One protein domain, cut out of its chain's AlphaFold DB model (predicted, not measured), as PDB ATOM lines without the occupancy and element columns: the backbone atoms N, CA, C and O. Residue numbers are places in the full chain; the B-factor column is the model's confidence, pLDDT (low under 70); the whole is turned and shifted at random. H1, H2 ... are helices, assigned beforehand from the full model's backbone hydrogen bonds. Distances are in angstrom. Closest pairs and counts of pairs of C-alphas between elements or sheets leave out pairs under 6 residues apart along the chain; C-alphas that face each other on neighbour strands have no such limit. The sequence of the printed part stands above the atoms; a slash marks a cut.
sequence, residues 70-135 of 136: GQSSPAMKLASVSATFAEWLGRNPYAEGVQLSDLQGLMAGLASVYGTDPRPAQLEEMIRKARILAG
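Overview. This is residues 70 to 135 of the 136 residues of an uncharacterized protein of Verrucomicrobiales bacterium (UniProt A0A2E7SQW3). Three helices, H1, H2 and H4, stand side by side as a small bundle with their centres in a triangle; H1 and H4 are long and run the same way, and the shorter H2 runs back the opposite way. The very short H3 packs near the beginnings of H1 and H4 at one end of the bundle, and the loop of residues 90 to 99, which joins H1 to H2, turns at the other end. The printed part has 66 residues with four named helices in the order H1, H2, H3, H4 and no named strand, and its class is all helix. It is compact, with a radius of gyration of the C-alphas of 11.5 A, and the C-alphas span 33 by 23 by 16 A along their three main axes.

Arrangement. H1, residues 74 to 89, and H2, residues 100 to 107, form a helical hairpin. They touch at a shallow tilt of 21 degrees and run opposite ways; their closest C-alphas, those of Val 81 and Leu 103, are 5.8 A apart. H2 and H3, residues 110 to 113, meet only through their link. H3 only just touches H1, with 3 pairs of C-alphas within 8 A; H1 touches H3 with residues 74 to 78 alone, and the closest C-alphas, those of Pro 74 and Leu 110, are 6.4 A apart. H4, residues 119 to 134, touches H3 with residues 120 to 124 alone; the closest C-alphas are those of Ala 111 and Pro 120, at 5.0 A. H4 touches H2 with residues 124 to 131 alone, at a shallow tilt of 17 degrees, opposite ways; the closest C-alphas, those of Leu 100 and Arg 131, are 6.0 A apart. H1 and H4 only just touch, with 3 pairs of C-alphas within 8 A, through residues 78 to 85 and 120 to 127 alone. Their closest C-alphas, those of Phe 85 and Ile 127, are 7.3 A apart, and they run the same way at a tilt of 36 degrees, only just steep. Of the three touching pairs among H1, H2 and H4, 2 are at a shallow tilt: the helix packing is mostly aligned, but only just. In H1, H2 and H4 every O i to N i+4 pair is within hydrogen-bond range; H3 is too short for such a pair, and its 1 O i to N i+3 pair is within range.

Along the chain. H1 begins at C-alpha 74, (16.863, -26.956, -26.446), and runs 22.3 A to C-alpha 89. H2 covers residues 100 to 107, 10.6 A from first to last C-alpha, and H3 residues 110 to 113, 5.3 A. H4 runs 22.2 A from C-alpha 119, (14.051, -40.283, -27.899), to C-alpha 134, (25.226, -45.734, -9.466).

Size, cuts and confidence. The two C-alphas farthest apart, those of Pro 93 and Thr 116, are 34.8 A apart. The printed part has no cut. The links from H2 to H3 and from H3 to H4 are tight, and the one from H1 to H2 is short. The mean pLDDT of the printed part is 92.8, and no printed residue is under 70.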
ATOM      1  N   GLY A  70      22.866 -24.185 -19.201       91.69
ATOM      2  CA  GLY A  70      21.506 -24.155 -18.650       91.69
ATOM      3  C   GLY A  70      20.568 -23.132 -19.311       91.69
ATOM      4  O   GLY A  70      19.351 -23.263 -19.199       91.69
ATOM      5  N   GLN A  71      21.102 -22.154 -20.043       93.00
ATOM      6  CA  GLN A  71      20.345 -21.131 -20.771       93.00
ATOM      7  C   GLN A  71      20.388 -21.319 -22.294       93.00
ATOM      8  O   GLN A  71      19.689 -20.603 -23.005       93.00
ATOM      9  N   SER A  72      21.155 -22.288 -22.807       94.00
ATOM     10  CA  SER A  72      21.274 -22.521 -24.246       94.00
ATOM     11  C   SER A  72      19.973 -23.033 -24.873       94.00
ATOM     12  O   SER A  72      19.024 -23.425 -24.186       94.00
ATOM     13  N   SER A  73      19.954 -23.107 -26.205       94.38
ATOM     14  CA  SER A  73      18.823 -23.666 -26.946       94.38
ATOM     15  C   SER A  73      18.508 -25.112 -26.520       94.38
ATOM     16  O   SER A  73      19.415 -25.846 -26.107       94.38
ATOM     17  N   PRO A  74      17.245 -25.562 -26.672       95.12
ATOM     18  CA  PRO A  74      16.863 -26.956 -26.446       95.12
ATOM     19  C   PRO A  74      17.756 -27.961 -27.187       95.12
ATOM     20  O   PRO A  74      18.182 -28.957 -26.607       95.12
ATOM     21  N   ALA A  75      18.122 -27.660 -28.436       93.31
ATOM     22  CA  ALA A  75      18.958 -28.540 -29.248       93.31
ATOM     23  C   ALA A  75      20.375 -28.676 -28.674       93.31
ATOM     24  O   ALA A  75      20.896 -29.785 -28.584       93.31
ATOM     25  N   MET A  76      20.972 -27.564 -28.229       93.44
ATOM     26  CA  MET A  76      22.300 -27.576 -27.611       93.44
ATOM     27  C   MET A  76      22.292 -28.334 -26.280       93.44
ATOM     28  O   MET A  76      23.199 -29.126 -26.025       93.44
ATOM     29  N   LYS A  77      21.248 -28.158 -25.458       95.25
ATOM     30  CA  LYS A  77      21.084 -28.930 -24.214       95.25
ATOM     31  C   LYS A  77      20.969 -30.421 -24.502       95.25
ATOM     32  O   LYS A  77      21.681 -31.208 -23.887       95.25
ATOM     33  N   LEU A  78      20.126 -30.801 -25.464       95.12
ATOM     34  CA  LEU A  78      19.909 -32.200 -25.822       95.12
ATOM     35  C   LEU A  78      21.201 -32.849 -26.325       95.12
ATOM     36  O   LEU A  78      21.554 -33.932 -25.863       95.12
ATOM     37  N   ALA A  79      21.923 -32.181 -27.228       94.44
ATOM     38  CA  ALA A  79      23.209 -32.656 -27.731       94.44
ATOM     39  C   ALA A  79      24.239 -32.800 -26.599       94.44
ATOM     40  O   ALA A  79      24.865 -33.854 -26.465       94.44
ATOM     41  N   SER A  80      24.337 -31.781 -25.737       94.06
ATOM     42  CA  SER A  80      25.261 -31.749 -24.599       94.06
ATOM     43  C   SER A  80      25.014 -32.887 -23.621       94.06
ATOM     44  O   SER A  80      25.940 -33.627 -23.290       94.06
ATOM     45  N   VAL A  81      23.761 -33.074 -23.205       95.56
ATOM     46  CA  VAL A  81      23.383 -34.158 -22.297       95.56
ATOM     47  C   VAL A  81      23.625 -35.517 -22.944       95.56
ATOM     48  O   VAL A  81      24.210 -36.389 -22.308       95.56
ATOM     49  N   SER A  82      23.219 -35.692 -24.204       95.00
ATOM     50  CA  SER A  82      23.348 -36.974 -24.906       95.00
ATOM     51  C   SER A  82      24.803 -37.423 -24.996       95.00
ATOM     52  O   SER A  82      25.113 -38.555 -24.629       95.00
ATOM     53  N   ALA A  83      25.704 -36.543 -25.447       93.69
ATOM     54  CA  ALA A  83      27.109 -36.916 -25.571       93.69
ATOM     55  C   ALA A  83      27.758 -37.098 -24.196       93.69
ATOM     56  O   ALA A  83      28.437 -38.090 -23.977       93.69
ATOM     57  N   THR A  84      27.491 -36.201 -23.240       94.00
ATOM     58  CA  THR A  84      28.070 -36.312 -21.890       94.00
ATOM     59  C   THR A  84      27.639 -37.608 -21.202       94.00
ATOM     60  O   THR A  84      28.452 -38.278 -20.571       94.00
ATOM     61  N   PHE A  85      26.375 -38.012 -21.364       95.69
ATOM     62  CA  PHE A  85      25.888 -39.284 -20.841       95.69
ATOM     63  C   PHE A  85      26.542 -40.487 -21.534       95.69
ATOM     64  O   PHE A  85      26.885 -41.458 -20.864       95.69
ATOM     65  N   ALA A  86      26.765 -40.423 -22.850       94.69
ATOM     66  CA  ALA A  86      27.482 -41.467 -23.579       94.69
ATOM     67  C   ALA A  86      28.936 -41.613 -23.098       94.69
ATOM     68  O   ALA A  86      29.385 -42.733 -22.854       94.69
ATOM     69  N   GLU A  87      29.645 -40.502 -22.885       93.75
ATOM     70  CA  GLU A  87      31.008 -40.506 -22.338       93.75
ATOM     71  C   GLU A  87      31.050 -41.046 -20.901       93.75
ATOM     72  O   GLU A  87      31.945 -41.818 -20.548       93.75
ATOM     73  N   TRP A  88      30.047 -40.703 -20.085       94.88
ATOM     74  CA  TRP A  88      29.894 -41.241 -18.734       94.88
ATOM     75  C   TRP A  88      29.681 -42.763 -18.751       94.88
ATOM     76  O   TRP A  88      30.371 -43.493 -18.037       94.88
ATOM     77  N   LEU A  89      28.790 -43.271 -19.614       94.81
ATOM     78  CA  LEU A  89      28.572 -44.713 -19.798       94.81
ATOM     79  C   LEU A  89      29.840 -45.426 -20.282       94.81
ATOM     80  O   LEU A  89      30.138 -46.535 -19.835       94.81
ATOM     81  N   GLY A  90      30.593 -44.777 -21.171       94.31
ATOM     82  CA  GLY A  90      31.872 -45.258 -21.686       94.31
ATOM     83  C   GLY A  90      33.023 -45.204 -20.681       94.31
ATOM     84  O   GLY A  90      34.109 -45.684 -21.002       94.31
ATOM     85  N   ARG A  91      32.806 -44.649 -19.477       91.38
ATOM     86  CA  ARG A  91      33.843 -44.398 -18.460       91.38
ATOM     87  C   ARG A  91      35.033 -43.619 -19.024       91.38
ATOM     88  O   ARG A  91      36.187 -43.943 -18.749       91.38
ATOM     89  N   ASN A  92      34.751 -42.607 -19.841       88.88
ATOM     90  CA  ASN A  92      35.788 -41.718 -20.340       88.88
ATOM     91  C   ASN A  92      36.421 -40.957 -19.152       88.88
ATOM     92  O   ASN A  92      35.670 -40.382 -18.362       88.88
ATOM     93  N   PRO A  93      37.763 -40.894 -19.025       86.31
ATOM     94  CA  PRO A  93      38.434 -40.117 -17.977       86.31
ATOM     95  C   PRO A  93      37.971 -38.654 -17.895       86.31
ATOM     96  O   PRO A  93      37.897 -38.073 -16.818       86.31
ATOM     97  N   TYR A  94      37.587 -38.055 -19.026       82.62
ATOM     98  CA  TYR A  94      37.069 -36.684 -19.066       82.62
ATOM     99  C   TYR A  94      35.632 -36.547 -18.529       82.62
ATOM    100  O   TYR A  94      35.157 -35.429 -18.342       82.62
ATOM    101  N   ALA A  95      34.941 -37.660 -18.263       85.50
ATOM    102  CA  ALA A  95      33.597 -37.703 -17.691       85.50
ATOM    103  C   ALA A  95      33.581 -38.057 -16.190       85.50
ATOM    104  O   ALA A  95      32.505 -38.094 -15.594       85.50
ATOM    105  N   GLU A  96      34.738 -38.284 -15.552       79.25
ATOM    106  CA  GLU A  96      34.826 -38.688 -14.135       79.25
ATOM    107  C   GLU A  96      34.218 -37.664 -13.159       79.25
ATOM    108  O   GLU A  96      33.743 -38.041 -12.092       79.25
ATOM    109  N   GLY A  97      34.180 -36.379 -13.529       83.62
ATOM    110  CA  GLY A  97      33.561 -35.311 -12.732       83.62
ATOM    111  C   GLY A  97      32.084 -35.040 -13.037       83.62
ATOM    112  O   GLY A  97      31.512 -34.106 -12.479       83.62
ATOM    113  N   VAL A  98      31.465 -35.792 -13.953       90.12
ATOM    114  CA  VAL A  98      30.076 -35.558 -14.364       90.12
ATOM    115  C   VAL A  98      29.115 -36.140 -13.331       90.12
ATOM    116  O   VAL A  98      29.059 -37.352 -13.118       90.12
ATOM    117  N   GLN A  99      28.268 -35.277 -12.775       92.75
ATOM    118  CA  GLN A  99      27.167 -35.685 -11.911       92.75
ATOM    119  C   GLN A  99      25.904 -35.935 -12.743       92.75
ATOM    120  O   GLN A  99      25.404 -35.049 -13.436       92.75
ATOM    121  N   LEU A 100      25.328 -37.137 -12.639       94.06
ATOM    122  CA  LEU A 100      24.096 -37.476 -13.365       94.06
ATOM    123  C   LEU A 100      22.899 -36.601 -12.955       94.06
ATOM    124  O   LEU A 100      22.002 -36.380 -13.766       94.06
ATOM    125  N   SER A 101      22.896 -36.057 -11.734       94.06
ATOM    126  CA  SER A 101      21.904 -35.071 -11.283       94.06
ATOM    127  C   SER A 101      21.905 -33.797 -12.130       94.06
ATOM    128  O   SER A 101      20.839 -33.250 -12.407       94.06
ATOM    129  N   ASP A 102      23.078 -33.349 -12.581       93.88
ATOM    130  CA  ASP A 102      23.209 -32.129 -13.380       93.88
ATOM    131  C   ASP A 102      22.647 -32.358 -14.785       93.88
ATOM    132  O   ASP A 102      21.930 -31.513 -15.326       93.88
ATOM    133  N   LEU A 103      22.879 -33.553 -15.344       95.12
ATOM    134  CA  LEU A 103      22.284 -33.965 -16.616       95.12
ATOM    135  C   LEU A 103      20.755 -34.041 -16.529       95.12
ATOM    136  O   LEU A 103      20.073 -33.571 -17.437       95.12
ATOM    137  N   GLN A 104      20.203 -34.568 -15.432       93.94
ATOM    138  CA  GLN A 104      18.753 -34.552 -15.206       93.94
ATOM    139  C   GLN A 104      18.200 -33.126 -15.121       93.94
ATOM    140  O   GLN A 104      17.167 -32.837 -15.722       93.94
ATOM    141  N   GLY A 105      18.896 -32.224 -14.424       94.06
ATOM    142  CA  GLY A 105      18.513 -30.813 -14.351       94.06
ATOM    143  C   GLY A 105      18.463 -30.144 -15.728       94.06
ATOM    144  O   GLY A 105      17.530 -29.399 -16.017       94.06
ATOM    145  N   LEU A 106      19.419 -30.455 -16.610       94.75
ATOM    146  CA  LEU A 106      19.443 -29.954 -17.989       94.75
ATOM    147  C   LEU A 106      18.352 -30.565 -18.885       94.75
ATOM    148  O   LEU A 106      17.918 -29.909 -19.834       94.75
ATOM    149  N   MET A 107      17.906 -31.790 -18.587       94.12
ATOM    150  CA  MET A 107      16.815 -32.467 -19.303       94.12
ATOM    151  C   MET A 107      15.421 -31.988 -18.892       94.12
ATOM    152  O   MET A 107      14.470 -32.207 -19.644       94.12
ATOM    153  N   ALA A 108      15.281 -31.326 -17.743       89.75
ATOM    154  CA  ALA A 108      13.987 -30.909 -17.217       89.75
ATOM    155  C   ALA A 108      13.196 -30.066 -18.237       89.75
ATOM    156  O   ALA A 108      13.637 -29.005 -18.685       89.75
ATOM    157  N   GLY A 109      12.014 -30.558 -18.621       88.69
ATOM    158  CA  GLY A 109      11.130 -29.920 -19.606       88.69
ATOM    159  C   GLY A 109      11.571 -30.066 -21.067       88.69
ATOM    160  O   GLY A 109      10.827 -29.675 -21.967       88.69
ATOM    161  N   LEU A 110      12.738 -30.659 -21.334       92.31
ATOM    162  CA  LEU A 110      13.290 -30.775 -22.681       92.31
ATOM    163  C   LEU A 110      12.529 -31.793 -23.530       92.31
ATOM    164  O   LEU A 110      12.279 -31.544 -24.707       92.31
ATOM    165  N   ALA A 111      12.095 -32.906 -22.933       91.12
ATOM    166  CA  ALA A 111      11.292 -33.911 -23.624       91.12
ATOM    167  C   ALA A 111       9.981 -33.330 -24.184       91.12
ATOM    168  O   ALA A 111       9.584 -33.658 -25.299       91.12
ATOM    169  N   SER A 112       9.346 -32.405 -23.457       92.00
ATOM    170  CA  SER A 112       8.107 -31.750 -23.895       92.00
ATOM    171  C   SER A 112       8.303 -30.836 -25.108       92.00
ATOM    172  O   SER A 112       7.398 -30.727 -25.931       92.00
ATOM    173  N   VAL A 113       9.481 -30.214 -25.257       94.69
ATOM    174  CA  VAL A 113       9.816 -29.382 -26.431       94.69
ATOM    175  C   VAL A 113       9.810 -30.213 -27.717       94.69
ATOM    176  O   VAL A 113       9.421 -29.723 -28.774       94.69
ATOM    177  N   TYR A 114      10.197 -31.484 -27.617       92.88
ATOM    178  CA  TYR A 114      10.289 -32.422 -28.733       92.88
ATOM    179  C   TYR A 114       9.160 -33.457 -28.715       92.88
ATOM    180  O   TYR A 114       9.379 -34.581 -29.139       92.88
ATOM    181  N   GLY A 115       7.960 -33.114 -28.232       83.00
ATOM    182  CA  GLY A 115       6.913 -34.081 -27.859       83.00
ATOM    183  C   GLY A 115       6.433 -35.090 -28.923       83.00
ATOM    184  O   GLY A 115       5.712 -36.021 -28.578       83.00
ATOM    185  N   THR A 116       6.815 -34.948 -30.194       91.88
ATOM    186  CA  THR A 116       6.575 -35.949 -31.252       91.88
ATOM    187  C   THR A 116       7.693 -36.992 -31.381       91.88
ATOM    188  O   THR A 116       7.486 -38.041 -31.988       91.88
ATOM    189  N   ASP A 117       8.866 -36.724 -30.814       94.25
ATOM    190  CA  ASP A 117      10.029 -37.598 -30.787       94.25
ATOM    191  C   ASP A 117      10.147 -38.267 -29.405       94.25
ATOM    192  O   ASP A 117      10.329 -37.581 -28.397       94.25
ATOM    193  N   PRO A 118      10.076 -39.604 -29.313       95.31
ATOM    194  CA  PRO A 118      10.180 -40.296 -28.032       95.31
ATOM    195  C   PRO A 118      11.612 -40.333 -27.473       95.31
ATOM    196  O   PRO A 118      11.792 -40.625 -26.290       95.31
ATOM    197  N   ARG A 119      12.645 -40.073 -28.288       95.94
ATOM    198  CA  ARG A 119      14.051 -40.283 -27.899       95.94
ATOM    199  C   ARG A 119      14.502 -39.393 -26.734       95.94
ATOM    200  O   ARG A 119      15.149 -39.926 -25.835       95.94
ATOM    201  N   PRO A 120      14.155 -38.091 -26.662       96.25
ATOM    202  CA  PRO A 120      14.510 -37.263 -25.510       96.25
ATOM    203  C   PRO A 120      13.911 -37.769 -24.190       96.25
ATOM    204  O   PRO A 120      14.608 -37.796 -23.180       96.25
ATOM    205  N   ALA A 121      12.660 -38.244 -24.201       95.69
ATOM    206  CA  ALA A 121      12.034 -38.845 -23.018       95.69
ATOM    207  C   ALA A 121      12.716 -40.166 -22.615       95.69
ATOM    208  O   ALA A 121      12.936 -40.435 -21.436       95.69
ATOM    209  N   GLN A 122      13.098 -40.990 -23.598       97.12
ATOM    210  CA  GLN A 122      13.863 -42.212 -23.342       97.12
ATOM    211  C   GLN A 122      15.242 -41.904 -22.744       97.12
ATOM    212  O   GLN A 122      15.664 -42.588 -21.815       97.12
ATOM    213  N   LEU A 123      15.929 -40.869 -23.236       97.31
ATOM    214  CA  LEU A 123      17.207 -40.412 -22.693       97.31
ATOM    215  C   LEU A 123      17.082 -39.974 -21.232       97.31
ATOM    216  O   LEU A 123      17.873 -40.411 -20.399       97.31
ATOM    217  N   GLU A 124      16.073 -39.165 -20.915       95.88
ATOM    218  CA  GLU A 124      15.794 -38.729 -19.543       95.88
ATOM    219  C   GLU A 124      15.599 -39.928 -18.598       95.88
ATOM    220  O   GLU A 124      16.201 -39.997 -17.521       95.88
ATOM    221  N   GLU A 125      14.836 -40.930 -19.040       96.06
ATOM    222  CA  GLU A 125      14.604 -42.159 -18.282       96.06
ATOM    223  C   GLU A 125      15.874 -43.012 -18.122       96.06
ATOM    224  O   GLU A 125      16.114 -43.581 -17.052       96.06
ATOM    225  N   MET A 126      16.718 -43.098 -19.157       97.31
ATOM    226  CA  MET A 126      18.005 -43.799 -19.077       97.31
ATOM    227  C   MET A 126      18.938 -43.148 -18.056       97.31
ATOM    228  O   MET A 126      19.520 -43.856 -17.233       97.31
ATOM    229  N   ILE A 127      19.034 -41.815 -18.057       96.50
ATOM    230  CA  ILE A 127      19.843 -41.066 -17.086       96.50
ATOM    231  C   ILE A 127      19.322 -41.317 -15.668       96.50
ATOM    232  O   ILE A 127      20.104 -41.612 -14.763       96.50
ATOM    233  N   ARG A 128      17.998 -41.276 -15.471       95.44
ATOM    234  CA  ARG A 128      17.374 -41.559 -14.170       95.44
ATOM    235  C   ARG A 128      17.703 -42.962 -13.660       95.44
ATOM    236  O   ARG A 128      18.028 -43.123 -12.485       95.44
ATOM    237  N   LYS A 129      17.629 -43.978 -14.523       96.44
ATOM    238  CA  LYS A 129      17.979 -45.361 -14.160       96.44
ATOM    239  C   LYS A 129      19.460 -45.507 -13.834       96.44
ATOM    240  O   LYS A 129      19.786 -46.116 -12.821       96.44
ATOM    241  N   ALA A 130      20.339 -44.947 -14.665       95.50
ATOM    242  CA  ALA A 130      21.783 -45.005 -14.455       95.50
ATOM    243  C   ALA A 130      22.174 -44.407 -13.099       95.50
ATOM    244  O   ALA A 130      22.956 -45.003 -12.365       95.50
ATOM    245  N   ARG A 131      21.546 -43.287 -12.743       93.50
ATOM    246  CA  ARG A 131      21.714 -42.612 -11.461       93.50
ATOM    247  C   ARG A 131      21.343 -43.511 -10.270       93.50
ATOM    248  O   ARG A 131      22.175 -43.780  -9.409       93.50
ATOM    249  N   ILE A 132      20.147 -44.108 -10.293       94.12
ATOM    250  CA  ILE A 132      19.709 -45.063  -9.255       94.12
ATOM    251  C   ILE A 132      20.693 -46.234  -9.109       94.12
ATOM    252  O   ILE A 132      20.996 -46.650  -7.994       94.12
ATOM    253  N   LEU A 133      21.195 -46.766 -10.227       93.00
ATOM    254  CA  LEU A 133      22.136 -47.891 -10.227       93.00
ATOM    255  C   LEU A 133      23.531 -47.506  -9.719       93.00
ATOM    256  O   LEU A 133      24.212 -48.341  -9.130       93.00
ATOM    257  N   ALA A 134      23.955 -46.263  -9.943       87.81
ATOM    258  CA  ALA A 134      25.226 -45.734  -9.466       87.81
ATOM    259  C   ALA A 134      25.182 -45.285  -7.991       87.81
ATOM    260  O   ALA A 134      26.230 -44.987  -7.420       87.81
ATOM    261  N   GLY A 135      24.004 -45.281  -7.359       78.56
ATOM    262  CA  GLY A 135      23.841 -44.943  -5.943       78.56
ATOM    263  C   GLY A 135      23.939 -43.444  -5.643       78.56
ATOM    264  O   GLY A 135      24.262 -43.071  -4.516       78.56
TER     265      GLY A 135